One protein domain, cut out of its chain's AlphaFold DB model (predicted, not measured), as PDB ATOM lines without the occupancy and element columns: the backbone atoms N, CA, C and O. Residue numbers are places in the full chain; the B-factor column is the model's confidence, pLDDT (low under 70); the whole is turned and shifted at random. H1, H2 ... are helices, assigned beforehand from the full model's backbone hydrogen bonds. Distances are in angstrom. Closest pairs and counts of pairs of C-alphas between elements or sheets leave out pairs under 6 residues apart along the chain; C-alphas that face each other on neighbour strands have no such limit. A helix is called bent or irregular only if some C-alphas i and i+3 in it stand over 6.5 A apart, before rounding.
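This is residues 34 to 50 and 73 to 154 of the 415 residues of the protein "Integrating conjugative element protein" of Pseudomonas savastanoi pv. glycinea (UniProt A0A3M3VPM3). One long helix, H3, runs nearly the whole length of the model, and three shorter helices, H1, H5 and H4, pack along one side of it at a slant. H2 is a short turn of helix folded back at the start of H3, while H4 folds back from the other end and H5 reverses again beside it. The printed part has 99 residues with five named helices, H1 to H5 in order, and no named strand; its class is all helix. It is loose, with a radius of gyration of the C-alphas of 16.9 A, and spans 60 by 22 by 20 A.

H1 is residues 38 to 50, 17.8 A long, and its C-alpha 38 is at (158.100, 179.082, 148.718). After the cut, H2 is residues 73 to 79, 10.1 A long. H3, residues 81 to 113, is 47.9 A long and begins at C-alpha 81, at (158.958, 201.282, 160.609). H4, residues 119 to 137, is 27.3 A long. H5, residues 142 to 154, is 18.5 A long and ends at C-alpha 154, at (148.172, 158.300, 160.884); it is irregular, with C-alphas 151 and 154 being 9.3 A apart.

H3 is the hub and touches the four other helices. With residues 90 to 98 alone it touches H1, opposite ways at a steep tilt of 49 degrees; the closest C-alphas, of Leu 42 and Gly 94, are 6.0 A apart. H2 and H3 form a helical hairpin at a steep tilt of 44 degrees, closest at the C-alphas of Gln 77 and Tyr 84, 5.1 A apart. H3, H4 and H5 form an up-and-down bundle, in which each helix runs against the one before it. H3 and H4 are a hairpin, closest at the C-alphas of Ile 108 and Gly 128, 6.3 A apart. H4 and H5 are another, at a steep tilt of 38 degrees, with the C-alphas of Ala 134 and Ala 145 closest at 4.8 A. H3 and H5 run the same way at a steep tilt of 45 degrees; their closest C-alphas, of Ser 101 and Ala 142, are 5.5 A apart. H1 and H5 touch only at their ends, where the C-alphas of Thr 41 and Ala 142 are closest at 6.2 A. H1 and H4 are apart. In H1, H2, H3 and H4 every O i to N i+4 pair is within hydrogen-bond range; in H5, 8 of 9 are.

The C-alphas farthest apart, of Arg 78 and Gly 118, are 59.7 A apart. Residues 51 to 72 are not printed, and C-alphas 50 and 73 are 19.5 A apart across the cut. The links H2 to H3, H3 to H4 and H4 to H5 are tight. The mean pLDDT of the printed part is 73.6, and 32 residues are under 70, among them residues 45 to 50, 73 to 88 and 111 to 117.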
ATOM      1  N   GLY A  34     159.740 168.085 146.470       71.94
ATOM      2  CA  GLY A  34     160.241 169.030 145.473       71.94
ATOM      3  C   GLY A  34     159.172 169.995 144.957       71.94
ATOM      4  O   GLY A  34     159.510 171.124 144.616       71.94
ATOM      5  N   ASN A  35     157.901 169.581 144.958       75.75
ATOM      6  CA  ASN A  35     156.787 170.374 144.438       75.75
ATOM      7  C   ASN A  35     156.312 171.486 145.393       75.75
ATOM      8  O   ASN A  35     155.421 172.238 145.035       75.75
ATOM      9  N   MET A  36     156.873 171.597 146.600       80.31
ATOM     10  CA  MET A  36     156.535 172.668 147.544       80.31
ATOM     11  C   MET A  36     157.023 174.039 147.058       80.31
ATOM     12  O   MET A  36     158.204 174.201 146.737       80.31
ATOM     13  N   SER A  37     156.141 175.040 147.083       78.12
ATOM     14  CA  SER A  37     156.418 176.391 146.587       78.12
ATOM     15  C   SER A  37     156.615 177.382 147.732       78.12
ATOM     16  O   SER A  37     155.690 177.663 148.493       78.12
ATOM     17  N   LEU A  38     157.813 177.974 147.804       78.19
ATOM     18  CA  LEU A  38     158.100 179.082 148.718       78.19
ATOM     19  C   LEU A  38     157.153 180.258 148.445       78.19
ATOM     20  O   LEU A  38     156.631 180.845 149.383       78.19
ATOM     21  N   SER A  39     156.874 180.561 147.173       78.38
ATOM     22  CA  SER A  39     155.962 181.641 146.786       78.38
ATOM     23  C   SER A  39     154.557 181.432 147.349       78.38
ATOM     24  O   SER A  39     154.000 182.362 147.922       78.38
ATOM     25  N   ASN A  40     154.025 180.208 147.272       77.50
ATOM     26  CA  ASN A  40     152.675 179.903 147.754       77.50
ATOM     27  C   ASN A  40     152.633 179.875 149.288       77.50
ATOM     28  O   ASN A  40     151.661 180.327 149.886       77.50
ATOM     29  N   THR A  41     153.707 179.411 149.941       74.19
ATOM     30  CA  THR A  41     153.855 179.518 151.399       74.19
ATOM     31  C   THR A  41     153.909 180.975 151.853       74.19
ATOM     32  O   THR A  41     153.194 181.334 152.782       74.19
ATOM     33  N   LEU A  42     154.697 181.839 151.203       75.44
ATOM     34  CA  LEU A  42     154.722 183.265 151.543       75.44
ATOM     35  C   LEU A  42     153.366 183.922 151.292       75.44
ATOM     36  O   LEU A  42     152.900 184.652 152.157       75.44
ATOM     37  N   GLU A  43     152.716 183.647 150.164       75.62
ATOM     38  CA  GLU A  43     151.388 184.179 149.857       75.62
ATOM     39  C   GLU A  43     150.366 183.779 150.931       75.62
ATOM     40  O   GLU A  43     149.687 184.642 151.480       75.62
ATOM     41  N   ASN A  44     150.314 182.503 151.320       72.62
ATOM     42  CA  ASN A  44     149.384 182.016 152.339       72.62
ATOM     43  C   ASN A  44     149.712 182.516 153.753       72.62
ATOM     44  O   ASN A  44     148.798 182.848 154.503       72.62
ATOM     45  N   GLN A  45     150.991 182.611 154.126       67.38
ATOM     46  CA  GLN A  45     151.406 183.139 155.432       67.38
ATOM     47  C   GLN A  45     151.131 184.640 155.545       67.38
ATOM     48  O   GLN A  45     150.637 185.115 156.569       67.38
ATOM     49  N   LEU A  46     151.382 185.391 154.472       67.94
ATOM     50  CA  LEU A  46     151.064 186.815 154.402       67.94
ATOM     51  C   LEU A  46     149.546 187.042 154.334       67.94
ATOM     52  O   LEU A  46     149.060 187.986 154.953       67.94
ATOM     53  N   ASN A  47     148.792 186.136 153.697       62.16
ATOM     54  CA  ASN A  47     147.328 186.144 153.696       62.16
ATOM     55  C   ASN A  47     146.723 185.761 155.073       62.16
ATOM     56  O   ASN A  47     145.691 186.285 155.499       62.16
ATOM     57  N   GLY A  48     147.379 184.884 155.833       57.09
ATOM     58  CA  GLY A  48     147.026 184.593 157.228       57.09
ATOM     59  C   GLY A  48     147.332 185.764 158.167       57.09
ATOM     60  O   GLY A  48     146.560 186.057 159.079       57.09
ATOM     61  N   ALA A  49     148.415 186.494 157.891       52.31
ATOM     62  CA  ALA A  49     148.781 187.730 158.576       52.31
ATOM     63  C   ALA A  49     147.965 188.958 158.111       52.31
ATOM     64  O   ALA A  49     147.991 189.997 158.783       52.31
ATOM     65  N   THR A  50     147.207 188.871 157.001       48.75
ATOM     66  CA  THR A  50     146.413 190.008 156.505       48.75
ATOM     67  C   THR A  50     145.290 190.440 157.421       48.75
ATOM     68  O   THR A  50     144.855 191.564 157.264       48.75
ATOM     69  N   GLY A  73     162.734 199.432 150.617       52.56
ATOM     70  CA  GLY A  73     163.006 199.181 152.032       52.56
ATOM     71  C   GLY A  73     163.063 200.443 152.901       52.56
ATOM     72  O   GLY A  73     162.389 200.512 153.922       52.56
ATOM     73  N   LEU A  74     163.817 201.468 152.492       49.47
ATOM     74  CA  LEU A  74     164.054 202.670 153.311       49.47
ATOM     75  C   LEU A  74     162.855 203.630 153.354       49.47
ATOM     76  O   LEU A  74     162.662 204.310 154.362       49.47
ATOM     77  N   ILE A  75     162.029 203.672 152.302       55.28
ATOM     78  CA  ILE A  75     160.779 204.452 152.307       55.28
ATOM     79  C   ILE A  75     159.762 203.816 153.256       55.28
ATOM     80  O   ILE A  75     159.187 204.526 154.074       55.28
ATOM     81  N   ILE A  76     159.587 202.488 153.226       50.78
ATOM     82  CA  ILE A  76     158.687 201.793 154.160       50.78
ATOM     83  C   ILE A  76     159.213 201.924 155.591       50.78
ATOM     84  O   ILE A  76     158.435 202.181 156.500       50.78
ATOM     85  N   GLN A  77     160.529 201.854 155.802       51.09
ATOM     86  CA  GLN A  77     161.119 202.014 157.131       51.09
ATOM     87  C   GLN A  77     160.921 203.426 157.714       51.09
ATOM     88  O   GLN A  77     160.782 203.560 158.927       51.09
ATOM     89  N   ARG A  78     160.862 204.475 156.877       53.66
ATOM     90  CA  ARG A  78     160.543 205.849 157.315       53.66
ATOM     91  C   ARG A  78     159.046 206.141 157.407       53.66
ATOM     92  O   ARG A  78     158.645 206.866 158.308       53.66
ATOM     93  N   ALA A  79     158.238 205.617 156.489       58.88
ATOM     94  CA  ALA A  79     156.796 205.858 156.447       58.88
ATOM     95  C   ALA A  79     156.037 205.015 157.483       58.88
ATOM     96  O   ALA A  79     155.053 205.472 158.058       58.88
ATOM     97  N   ASN A  80     156.495 203.786 157.732       58.84
ATOM     98  CA  ASN A  80     155.960 202.890 158.748       58.84
ATOM     99  C   ASN A  80     157.035 201.858 159.167       58.84
ATOM    100  O   ASN A  80     157.080 200.743 158.634       58.84
ATOM    101  N   PRO A  81     157.914 202.194 160.129       63.06
ATOM    102  CA  PRO A  81     158.958 201.282 160.609       63.06
ATOM    103  C   PRO A  81     158.402 199.961 161.159       63.06
ATOM    104  O   PRO A  81     159.088 198.939 161.096       63.06
ATOM    105  N   ALA A  82     157.155 199.948 161.648       61.06
ATOM    106  CA  ALA A  82     156.479 198.722 162.061       61.06
ATOM    107  C   ALA A  82     156.175 197.813 160.858       61.06
ATOM    108  O   ALA A  82     156.437 196.618 160.927       61.06
ATOM    109  N   LEU A  83     155.728 198.374 159.730       62.41
ATOM    110  CA  LEU A  83     155.489 197.635 158.486       62.41
ATOM    111  C   LEU A  83     156.781 197.059 157.897       62.41
ATOM    112  O   LEU A  83     156.802 195.906 157.479       62.41
ATOM    113  N   TYR A  84     157.875 197.825 157.902       60.69
ATOM    114  CA  TYR A  84     159.171 197.341 157.412       60.69
ATOM    115  C   TYR A  84     159.720 196.189 158.261       60.69
ATOM    116  O   TYR A  84     160.163 195.180 157.713       60.69
ATOM    117  N   ASN A  85     159.667 196.313 159.592       64.94
ATOM    118  CA  ASN A  85     160.063 195.234 160.494       64.94
ATOM    119  C   ASN A  85     159.152 194.013 160.338       64.94
ATOM    120  O   ASN A  85     159.647 192.894 160.348       64.94
ATOM    121  N   LEU A  86     157.845 194.200 160.143       65.31
ATOM    122  CA  LEU A  86     156.898 193.101 159.947       65.31
ATOM    123  C   LEU A  86     157.116 192.390 158.603       65.31
ATOM    124  O   LEU A  86     157.077 191.168 158.557       65.31
ATOM    125  N   LEU A  87     157.436 193.120 157.532       65.81
ATOM    126  CA  LEU A  87     157.793 192.536 156.235       65.81
ATOM    127  C   LEU A  87     159.149 191.824 156.283       65.81
ATOM    128  O   LEU A  87     159.270 190.700 155.809       65.81
ATOM    129  N   THR A  88     160.163 192.441 156.885       68.19
ATOM    130  CA  THR A  88     161.517 191.868 156.949       68.19
ATOM    131  C   THR A  88     161.556 190.641 157.862       68.19
ATOM    132  O   THR A  88     162.066 189.594 157.464       68.19
ATOM    133  N   ASN A  89     160.953 190.730 159.051       71.25
ATOM    134  CA  ASN A  89     160.865 189.604 159.980       71.25
ATOM    135  C   ASN A  89     159.854 188.552 159.505       71.25
ATOM    136  O   ASN A  89     160.103 187.366 159.679       71.25
ATOM    137  N   GLY A  90     158.756 188.953 158.857       69.81
ATOM    138  CA  GLY A  90     157.744 188.039 158.322       69.81
ATOM    139  C   GLY A  90     158.244 187.212 157.136       69.81
ATOM    140  O   GLY A  90     158.006 186.009 157.091       69.81
ATOM    141  N   ILE A  91     159.004 187.811 156.213       74.00
ATOM    142  CA  ILE A  91     159.641 187.084 155.101       74.00
ATOM    143  C   ILE A  91     160.725 186.133 155.623       74.00
ATOM    144  O   ILE A  91     160.832 185.002 155.144       74.00
ATOM    145  N   LEU A  92     161.517 186.562 156.614       75.62
ATOM    146  CA  LEU A  92     162.522 185.702 157.244       75.62
ATOM    147  C   LEU A  92     161.869 184.510 157.958       75.62
ATOM    148  O   LEU A  92     162.292 183.375 157.744       75.62
ATOM    149  N   GLN A  93     160.818 184.758 158.743       74.06
ATOM    150  CA  GLN A  93     160.049 183.722 159.428       74.06
ATOM    151  C   GLN A  93     159.412 182.749 158.426       74.06
ATOM    152  O   GLN A  93     159.595 181.544 158.551       74.06
ATOM    153  N   GLY A  94     158.779 183.258 157.366       73.81
ATOM    154  CA  GLY A  94     158.180 182.428 156.318       73.81
ATOM    155  C   GLY A  94     159.195 181.544 155.585       73.81
ATOM    156  O   GLY A  94     158.893 180.397 155.259       73.81
ATOM    157  N   ARG A  95     160.426 182.030 155.367       76.38
ATOM    158  CA  ARG A  95     161.508 181.219 154.791       76.38
ATOM    159  C   ARG A  95     162.003 180.141 155.756       76.38
ATOM    160  O   ARG A  95     162.208 179.012 155.324       76.38
ATOM    161  N   LEU A  96     162.171 180.470 157.037       81.19
ATOM    162  CA  LEU A  96     162.551 179.500 158.069       81.19
ATOM    163  C   LEU A  96     161.496 178.398 158.218       81.19
ATOM    164  O   LEU A  96     161.847 177.221 158.271       81.19
ATOM    165  N   ASP A  97     160.214 178.767 158.225       78.94
ATOM    166  CA  ASP A  97     159.105 177.818 158.320       78.94
ATOM    167  C   ASP A  97     159.004 176.947 157.060       78.94
ATOM    168  O   ASP A  97     158.826 175.734 157.164       78.94
ATOM    169  N   PHE A  98     159.219 177.519 155.870       82.69
ATOM    170  CA  PHE A  98     159.320 176.750 154.628       82.69
ATOM    171  C   PHE A  98     160.488 175.751 154.652       82.69
ATOM    172  O   PHE A  98     160.297 174.572 154.343       82.69
ATOM    173  N   ASP A  99     161.691 176.195 155.028       82.31
ATOM    174  CA  ASP A  99     162.884 175.343 155.081       82.31
ATOM    175  C   ASP A  99     162.718 174.228 156.125       82.31
ATOM    176  O   ASP A  99     163.061 173.071 155.851       82.31
ATOM    177  N   ARG A 100     162.102 174.532 157.278       84.69
ATOM    178  CA  ARG A 100     161.702 173.541 158.286       84.69
ATOM    179  C   ARG A 100     160.723 172.529 157.704       84.69
ATOM    180  O   ARG A 100     160.981 171.332 157.801       84.69
ATOM    181  N   SER A 101     159.639 172.975 157.071       82.75
ATOM    182  CA  SER A 101     158.632 172.081 156.491       82.75
ATOM    183  C   SER A 101     159.201 171.182 155.398       82.75
ATOM    184  O   SER A 101     158.901 169.987 155.343       82.75
ATOM    185  N   LYS A 102     160.080 171.724 154.552       82.12
ATOM    186  CA  LYS A 102     160.791 170.948 153.535       82.12
ATOM    187  C   LYS A 102     161.750 169.940 154.168       82.12
ATOM    188  O   LYS A 102     161.859 168.817 153.675       82.12
ATOM    189  N   GLY A 103     162.416 170.316 155.260       83.88
ATOM    190  CA  GLY A 103     163.219 169.420 156.092       83.88
ATOM    191  C   GLY A 103     162.394 168.276 156.682       83.88
ATOM    192  O   GLY A 103     162.785 167.124 156.534       83.88
ATOM    193  N   THR A 104     161.220 168.560 157.250       82.75
ATOM    194  CA  THR A 104     160.286 167.543 157.763       82.75
ATOM    195  C   THR A 104     159.812 166.604 156.652       82.75
ATOM    196  O   THR A 104     159.846 165.390 156.832       82.75
ATOM    197  N   CYS A 105     159.451 167.134 155.478       80.62
ATOM    198  CA  CYS A 105     159.058 166.321 154.323       80.62
ATOM    199  C   CYS A 105     160.176 165.359 153.893       80.62
ATOM    200  O   CYS A 105     159.934 164.166 153.711       80.62
ATOM    201  N   ARG A 106     161.415 165.861 153.785       81.00
ATOM    202  CA  ARG A 106     162.589 165.030 153.480       81.00
ATOM    203  C   ARG A 106     162.876 164.014 154.576       81.00
ATOM    204  O   ARG A 106     163.138 162.871 154.261       81.00
ATOM    205  N   ALA A 107     162.748 164.383 155.846       80.62
ATOM    206  CA  ALA A 107     162.971 163.460 156.952       80.62
ATOM    207  C   ALA A 107     161.937 162.322 156.984       80.62
ATOM    208  O   ALA A 107     162.291 161.189 157.301       80.62
ATOM    209  N   ILE A 108     160.671 162.602 156.650       75.81
ATOM    210  CA  ILE A 108     159.642 161.568 156.449       75.81
ATOM    211  C   ILE A 108     160.055 160.662 155.286       75.81
ATOM    212  O   ILE A 108     159.963 159.442 155.396       75.81
ATOM    213  N   ALA A 109     160.566 161.252 154.205       71.56
ATOM    214  CA  ALA A 109     160.990 160.510 153.033       71.56
ATOM    215  C   ALA A 109     162.217 159.626 153.221       71.56
ATOM    216  O   ALA A 109     162.191 158.466 152.818       71.56
ATOM    217  N   ASP A 110     163.262 160.141 153.850       71.38
ATOM    218  CA  ASP A 110     164.480 159.387 154.125       71.38
ATOM    219  C   ASP A 110     164.165 158.232 155.081       71.38
ATOM    220  O   ASP A 110     164.582 157.097 154.866       71.38
ATOM    221  N   LYS A 111     163.309 158.477 156.081       67.00
ATOM    222  CA  LYS A 111     162.847 157.426 156.993       67.00
ATOM    223  C   LYS A 111     161.971 156.379 156.326       67.00
ATOM    224  O   LYS A 111     161.902 155.293 156.879       67.00
ATOM    225  N   MET A 112     161.319 156.678 155.198       64.38
ATOM    226  CA  MET A 112     160.590 155.688 154.396       64.38
ATOM    227  C   MET A 112     161.531 154.731 153.647       64.38
ATOM    228  O   MET A 112     161.142 153.598 153.387       64.38
ATOM    229  N   LEU A 113     162.759 155.160 153.338       60.09
ATOM    230  CA  LEU A 113     163.778 154.324 152.693       60.09
ATOM    231  C   LEU A 113     164.463 153.376 153.693       60.09
ATOM    232  O   LEU A 113     164.788 152.247 153.337       60.09
ATOM    233  N   ASP A 114     164.605 153.809 154.947       59.81
ATOM    234  CA  ASP A 114     165.233 153.047 156.039       59.81
ATOM    235  C   ASP A 114     164.217 152.327 156.955       59.81
ATOM    236  O   ASP A 114     164.524 151.990 158.105       59.81
ATOM    237  N   VAL A 115     162.978 152.098 156.499       60.00
ATOM    238  CA  VAL A 115     161.943 151.490 157.352       60.00
ATOM    239  C   VAL A 115     162.279 150.037 157.674       60.00
ATOM    240  O   VAL A 115     162.141 149.137 156.844       60.00
ATOM    241  N   ALA A 116     162.614 149.796 158.941       59.50
ATOM    242  CA  ALA A 116     162.487 148.483 159.551       59.50
ATOM    243  C   ALA A 116     160.995 148.118 159.664       59.50
ATOM    244  O   ALA A 116     160.182 148.935 160.103       59.50
ATOM    245  N   GLY A 117     160.632 146.897 159.259       68.69
ATOM    246  CA  GLY A 117     159.258 146.400 159.324       68.69
ATOM    247  C   GLY A 117     158.610 146.503 160.717       68.69
ATOM    248  O   GLY A 117     159.269 146.703 161.737       68.69
ATOM    249  N   GLY A 118     157.285 146.349 160.764       80.88
ATOM    250  CA  GLY A 118     156.490 146.431 161.996       80.88
ATOM    251  C   GLY A 118     155.707 147.740 162.135       80.88
ATOM    252  O   GLY A 118     155.533 148.485 161.173       80.88
ATOM    253  N   GLN A 119     155.201 148.008 163.343       84.12
ATOM    254  CA  GLN A 119     154.223 149.075 163.604       84.12
ATOM    255  C   GLN A 119     154.716 150.475 163.204       84.12
ATOM    256  O   GLN A 119     153.984 151.227 162.564       84.12
ATOM    257  N   MET A 120     155.972 150.808 163.522       84.00
ATOM    258  CA  MET A 120     156.561 152.102 163.160       84.00
ATOM    259  C   MET A 120     156.587 152.308 161.640       84.00
ATOM    260  O   MET A 120     156.354 153.420 161.171       84.00
ATOM    261  N   GLY A 121     156.822 151.244 160.870       86.00
ATOM    262  CA  GLY A 121     156.795 151.310 159.415       86.00
ATOM    263  C   GLY A 121     155.412 151.644 158.865       86.00
ATOM    264  O   GLY A 121     155.289 152.516 158.008       86.00
ATOM    265  N   TRP A 122     154.361 151.027 159.408       88.56
ATOM    266  CA  TRP A 122     152.981 151.335 159.021       88.56
ATOM    267  C   TRP A 122     152.600 152.787 159.324       88.56
ATOM    268  O   TRP A 122     152.019 153.453 158.465       88.56
ATOM    269  N   ASP A 123     152.972 153.294 160.503       87.19
ATOM    270  CA  ASP A 123     152.724 154.690 160.882       87.19
ATOM    271  C   ASP A 123     153.437 155.660 159.918       87.19
ATOM    272  O   ASP A 123     152.830 156.617 159.438       87.19
ATOM    273  N   LYS A 124     154.693 155.373 159.544       83.94
ATOM    274  CA  LYS A 124     155.453 156.212 158.604       83.94
ATOM    275  C   LYS A 124     154.884 156.194 157.191       83.94
ATOM    276  O   LYS A 124     154.866 157.240 156.545       83.94
ATOM    277  N   ILE A 125     154.362 155.057 156.728       86.06
ATOM    278  CA  ILE A 125     153.676 154.987 155.432       86.06
ATOM    279  C   ILE A 125     152.423 155.861 155.424       86.06
ATOM    280  O   ILE A 125     152.211 156.608 154.466       86.06
ATOM    281  N   ALA A 126     151.618 155.804 156.487       87.69
ATOM    282  CA  ALA A 126     150.440 156.657 156.613       87.69
ATOM    283  C   ALA A 126     150.817 158.143 156.624       87.69
ATOM    284  O   ALA A 126     150.238 158.913 155.860       87.69
ATOM    285  N   GLU A 127     151.835 158.535 157.400       85.19
ATOM    286  CA  GLU A 127     152.345 159.913 157.420       85.19
ATOM    287  C   GLU A 127     152.803 160.382 156.028       85.19
ATOM    288  O   GLU A 127     152.434 161.469 155.590       85.19
ATOM    289  N   GLY A 128     153.566 159.571 155.288       82.25
ATOM    290  CA  GLY A 128     154.043 159.958 153.955       82.25
ATOM    291  C   GLY A 128     152.930 160.052 152.905       82.25
ATOM    292  O   GLY A 128     152.957 160.950 152.055       82.25
ATOM    293  N   GLN A 129     151.910 159.189 152.978       83.62
ATOM    294  CA  GLN A 129     150.725 159.309 152.121       83.62
ATOM    295  C   GLN A 129     149.888 160.543 152.471       83.62
ATOM    296  O   GLN A 129     149.482 161.265 151.556       83.62
ATOM    297  N   ALA A 130     149.676 160.816 153.762       85.06
ATOM    298  CA  ALA A 130     149.016 162.034 154.226       85.06
ATOM    299  C   ALA A 130     149.779 163.276 153.744       85.06
ATOM    300  O   ALA A 130     149.180 164.191 153.184       85.06
ATOM    301  N   MET A 131     151.111 163.257 153.831       83.38
ATOM    302  CA  MET A 131     151.981 164.325 153.340       83.38
ATOM    303  C   MET A 131     151.864 164.539 151.834       83.38
ATOM    304  O   MET A 131     151.697 165.670 151.376       83.38
ATOM    305  N   SER A 132     151.890 163.465 151.043       80.12
ATOM    306  CA  SER A 132     151.674 163.595 149.601       80.12
ATOM    307  C   SER A 132     150.298 164.138 149.264       80.12
ATOM    308  O   SER A 132     150.180 164.824 148.248       80.12
ATOM    309  N   GLN A 133     149.270 163.805 150.038       80.56
ATOM    310  CA  GLN A 133     147.937 164.329 149.796       80.56
ATOM    311  C   GLN A 133     147.875 165.813 150.162       80.56
ATOM    312  O   GLN A 133     147.447 166.610 149.334       80.56
ATOM    313  N   ALA A 134     148.394 166.186 151.333       81.31
ATOM    314  CA  ALA A 134     148.408 167.556 151.829       81.31
ATOM    315  C   ALA A 134     149.161 168.511 150.887       81.31
ATOM    316  O   ALA A 134     148.659 169.588 150.579       81.31
ATOM    317  N   VAL A 135     150.311 168.102 150.333       78.88
ATOM    318  CA  VAL A 135     151.047 168.909 149.338       78.88
ATOM    319  C   VAL A 135     150.255 169.076 148.036       78.88
ATOM    320  O   VAL A 135     150.260 170.161 147.450       78.88
ATOM    321  N   LYS A 136     149.559 168.024 147.577       76.81
ATOM    322  CA  LYS A 136     148.733 168.073 146.357       76.81
ATOM    323  C   LYS A 136     147.498 168.959 146.528       76.81
ATOM    324  O   LYS A 136     147.133 169.658 145.590       76.81
ATOM    325  N   THR A 137     146.854 168.934 147.695       74.69
ATOM    326  CA  THR A 137     145.612 169.682 147.950       74.69
ATOM    327  C   THR A 137     145.848 171.098 148.472       74.69
ATOM    328  O   THR A 137     145.044 171.981 148.200       74.69
ATOM    329  N   GLY A 138     146.942 171.340 149.197       66.00
ATOM    330  CA  GLY A 138     147.264 172.615 149.850       66.00
ATOM    331  C   GLY A 138     147.909 173.660 148.938       66.00
ATOM    332  O   GLY A 138     148.685 174.483 149.415       66.00
ATOM    333  N   ASN A 139     147.670 173.601 147.623       68.06
ATOM    334  CA  ASN A 139     148.320 174.467 146.632       68.06
ATOM    335  C   ASN A 139     149.854 174.519 146.801       68.06
ATOM    336  O   ASN A 139     150.463 175.573 146.650       68.06
ATOM    337  N   THR A 140     150.492 173.397 147.155       72.62
ATOM    338  CA  THR A 140     151.947 173.279 147.387       72.62
ATOM    339  C   THR A 140     152.543 174.107 148.537       72.62
ATOM    340  O   THR A 140     153.767 174.226 148.630       72.62
ATOM    341  N   ASP A 141     151.724 174.650 149.440       77.81
ATOM    342  CA  ASP A 141     152.216 175.331 150.638       77.81
ATOM    343  C   ASP A 141     152.781 174.327 151.655       77.81
ATOM    344  O   ASP A 141     152.082 173.468 152.193       77.81
ATOM    345  N   ALA A 142     154.078 174.454 151.925       76.38
ATOM    346  CA  ALA A 142     154.818 173.545 152.786       76.38
ATOM    347  C   ALA A 142     154.378 173.614 154.257       76.38
ATOM    348  O   ALA A 142     154.405 172.597 154.952       76.38
ATOM    349  N   VAL A 143     153.998 174.792 154.761       79.62
ATOM    350  CA  VAL A 143     153.703 174.974 156.192       79.62
ATOM    351  C   VAL A 143     152.328 174.426 156.530       79.62
ATOM    352  O   VAL A 143     152.199 173.641 157.469       79.62
ATOM    353  N   SER A 144     151.314 174.765 155.731       79.50
ATOM    354  CA  SER A 144     149.972 174.207 155.915       79.50
ATOM    355  C   SER A 144     149.940 172.697 155.675       79.50
ATOM    356  O   SER A 144     149.292 171.990 156.444       79.50
ATOM    357  N   ALA A 145     150.693 172.183 154.694       81.00
ATOM    358  CA  ALA A 145     150.778 170.745 154.452       81.00
ATOM    359  C   ALA A 145     151.369 169.983 155.649       81.00
ATOM    360  O   ALA A 145     150.793 168.985 156.079       81.00
ATOM    361  N   VAL A 146     152.477 170.464 156.229       81.25
ATOM    362  CA  VAL A 146     153.072 169.835 157.421       81.25
ATOM    363  C   VAL A 146     152.145 169.956 158.628       81.25
ATOM    364  O   VAL A 146     151.895 168.952 159.284       81.25
ATOM    365  N   ALA A 147     151.564 171.132 158.880       81.31
ATOM    366  CA  ALA A 147     150.639 171.325 160.000       81.31
ATOM    367  C   ALA A 147     149.393 170.426 159.895       81.31
ATOM    368  O   ALA A 147     148.887 169.927 160.901       81.31
ATOM    369  N   GLN A 148     148.897 170.195 158.676       80.75
ATOM    370  CA  GLN A 148     147.794 169.273 158.428       80.75
ATOM    371  C   GLN A 148     148.188 167.826 158.756       80.75
ATOM    372  O   GLN A 148     147.430 167.140 159.440       80.75
ATOM    373  N   VAL A 149     149.367 167.375 158.322       83.50
ATOM    374  CA  VAL A 149     149.863 166.021 158.620       83.50
ATOM    375  C   VAL A 149     150.144 165.839 160.104       83.50
ATOM    376  O   VAL A 149     149.757 164.821 160.660       83.50
ATOM    377  N   GLU A 150     150.745 166.825 160.770       81.44
ATOM    378  CA  GLU A 150     150.972 166.793 162.221       81.44
ATOM    379  C   GLU A 150     149.654 166.723 163.005       81.44
ATOM    380  O   GLU A 150     149.601 166.114 164.070       81.44
ATOM    381  N   LYS A 151     148.573 167.308 162.474       80.62
ATOM    382  CA  LYS A 151     147.239 167.263 163.090       80.62
ATOM    383  C   LYS A 151     146.468 165.978 162.782       80.62
ATOM    384  O   LYS A 151     145.693 165.520 163.618       80.62
ATOM    385  N   GLN A 152     146.595 165.439 161.570       77.88
ATOM    386  CA  GLN A 152     145.904 164.211 161.165       77.88
ATOM    387  C   GLN A 152     146.659 162.953 161.609       77.88
ATOM    388  O   GLN A 152     146.024 161.918 161.811       77.88
ATOM    389  N   GLY A 153     147.979 163.021 161.775       81.88
ATOM    390  CA  GLY A 153     148.826 161.876 162.087       81.88
ATOM    391  C   GLY A 153     148.582 160.715 161.120       81.88
ATOM    392  O   GLY A 153     148.377 160.899 159.920       81.88
ATOM    393  N   GLY A 154     148.523 159.496 161.656       85.44
ATOM    394  CA  GLY A 154     148.172 158.300 160.884       85.44
ATOM    395  C   GLY A 154     146.664 158.042 160.745       85.44
ATOM    396  O   GLY A 154     146.275 156.939 160.349       85.44
TER     397      GLY A 154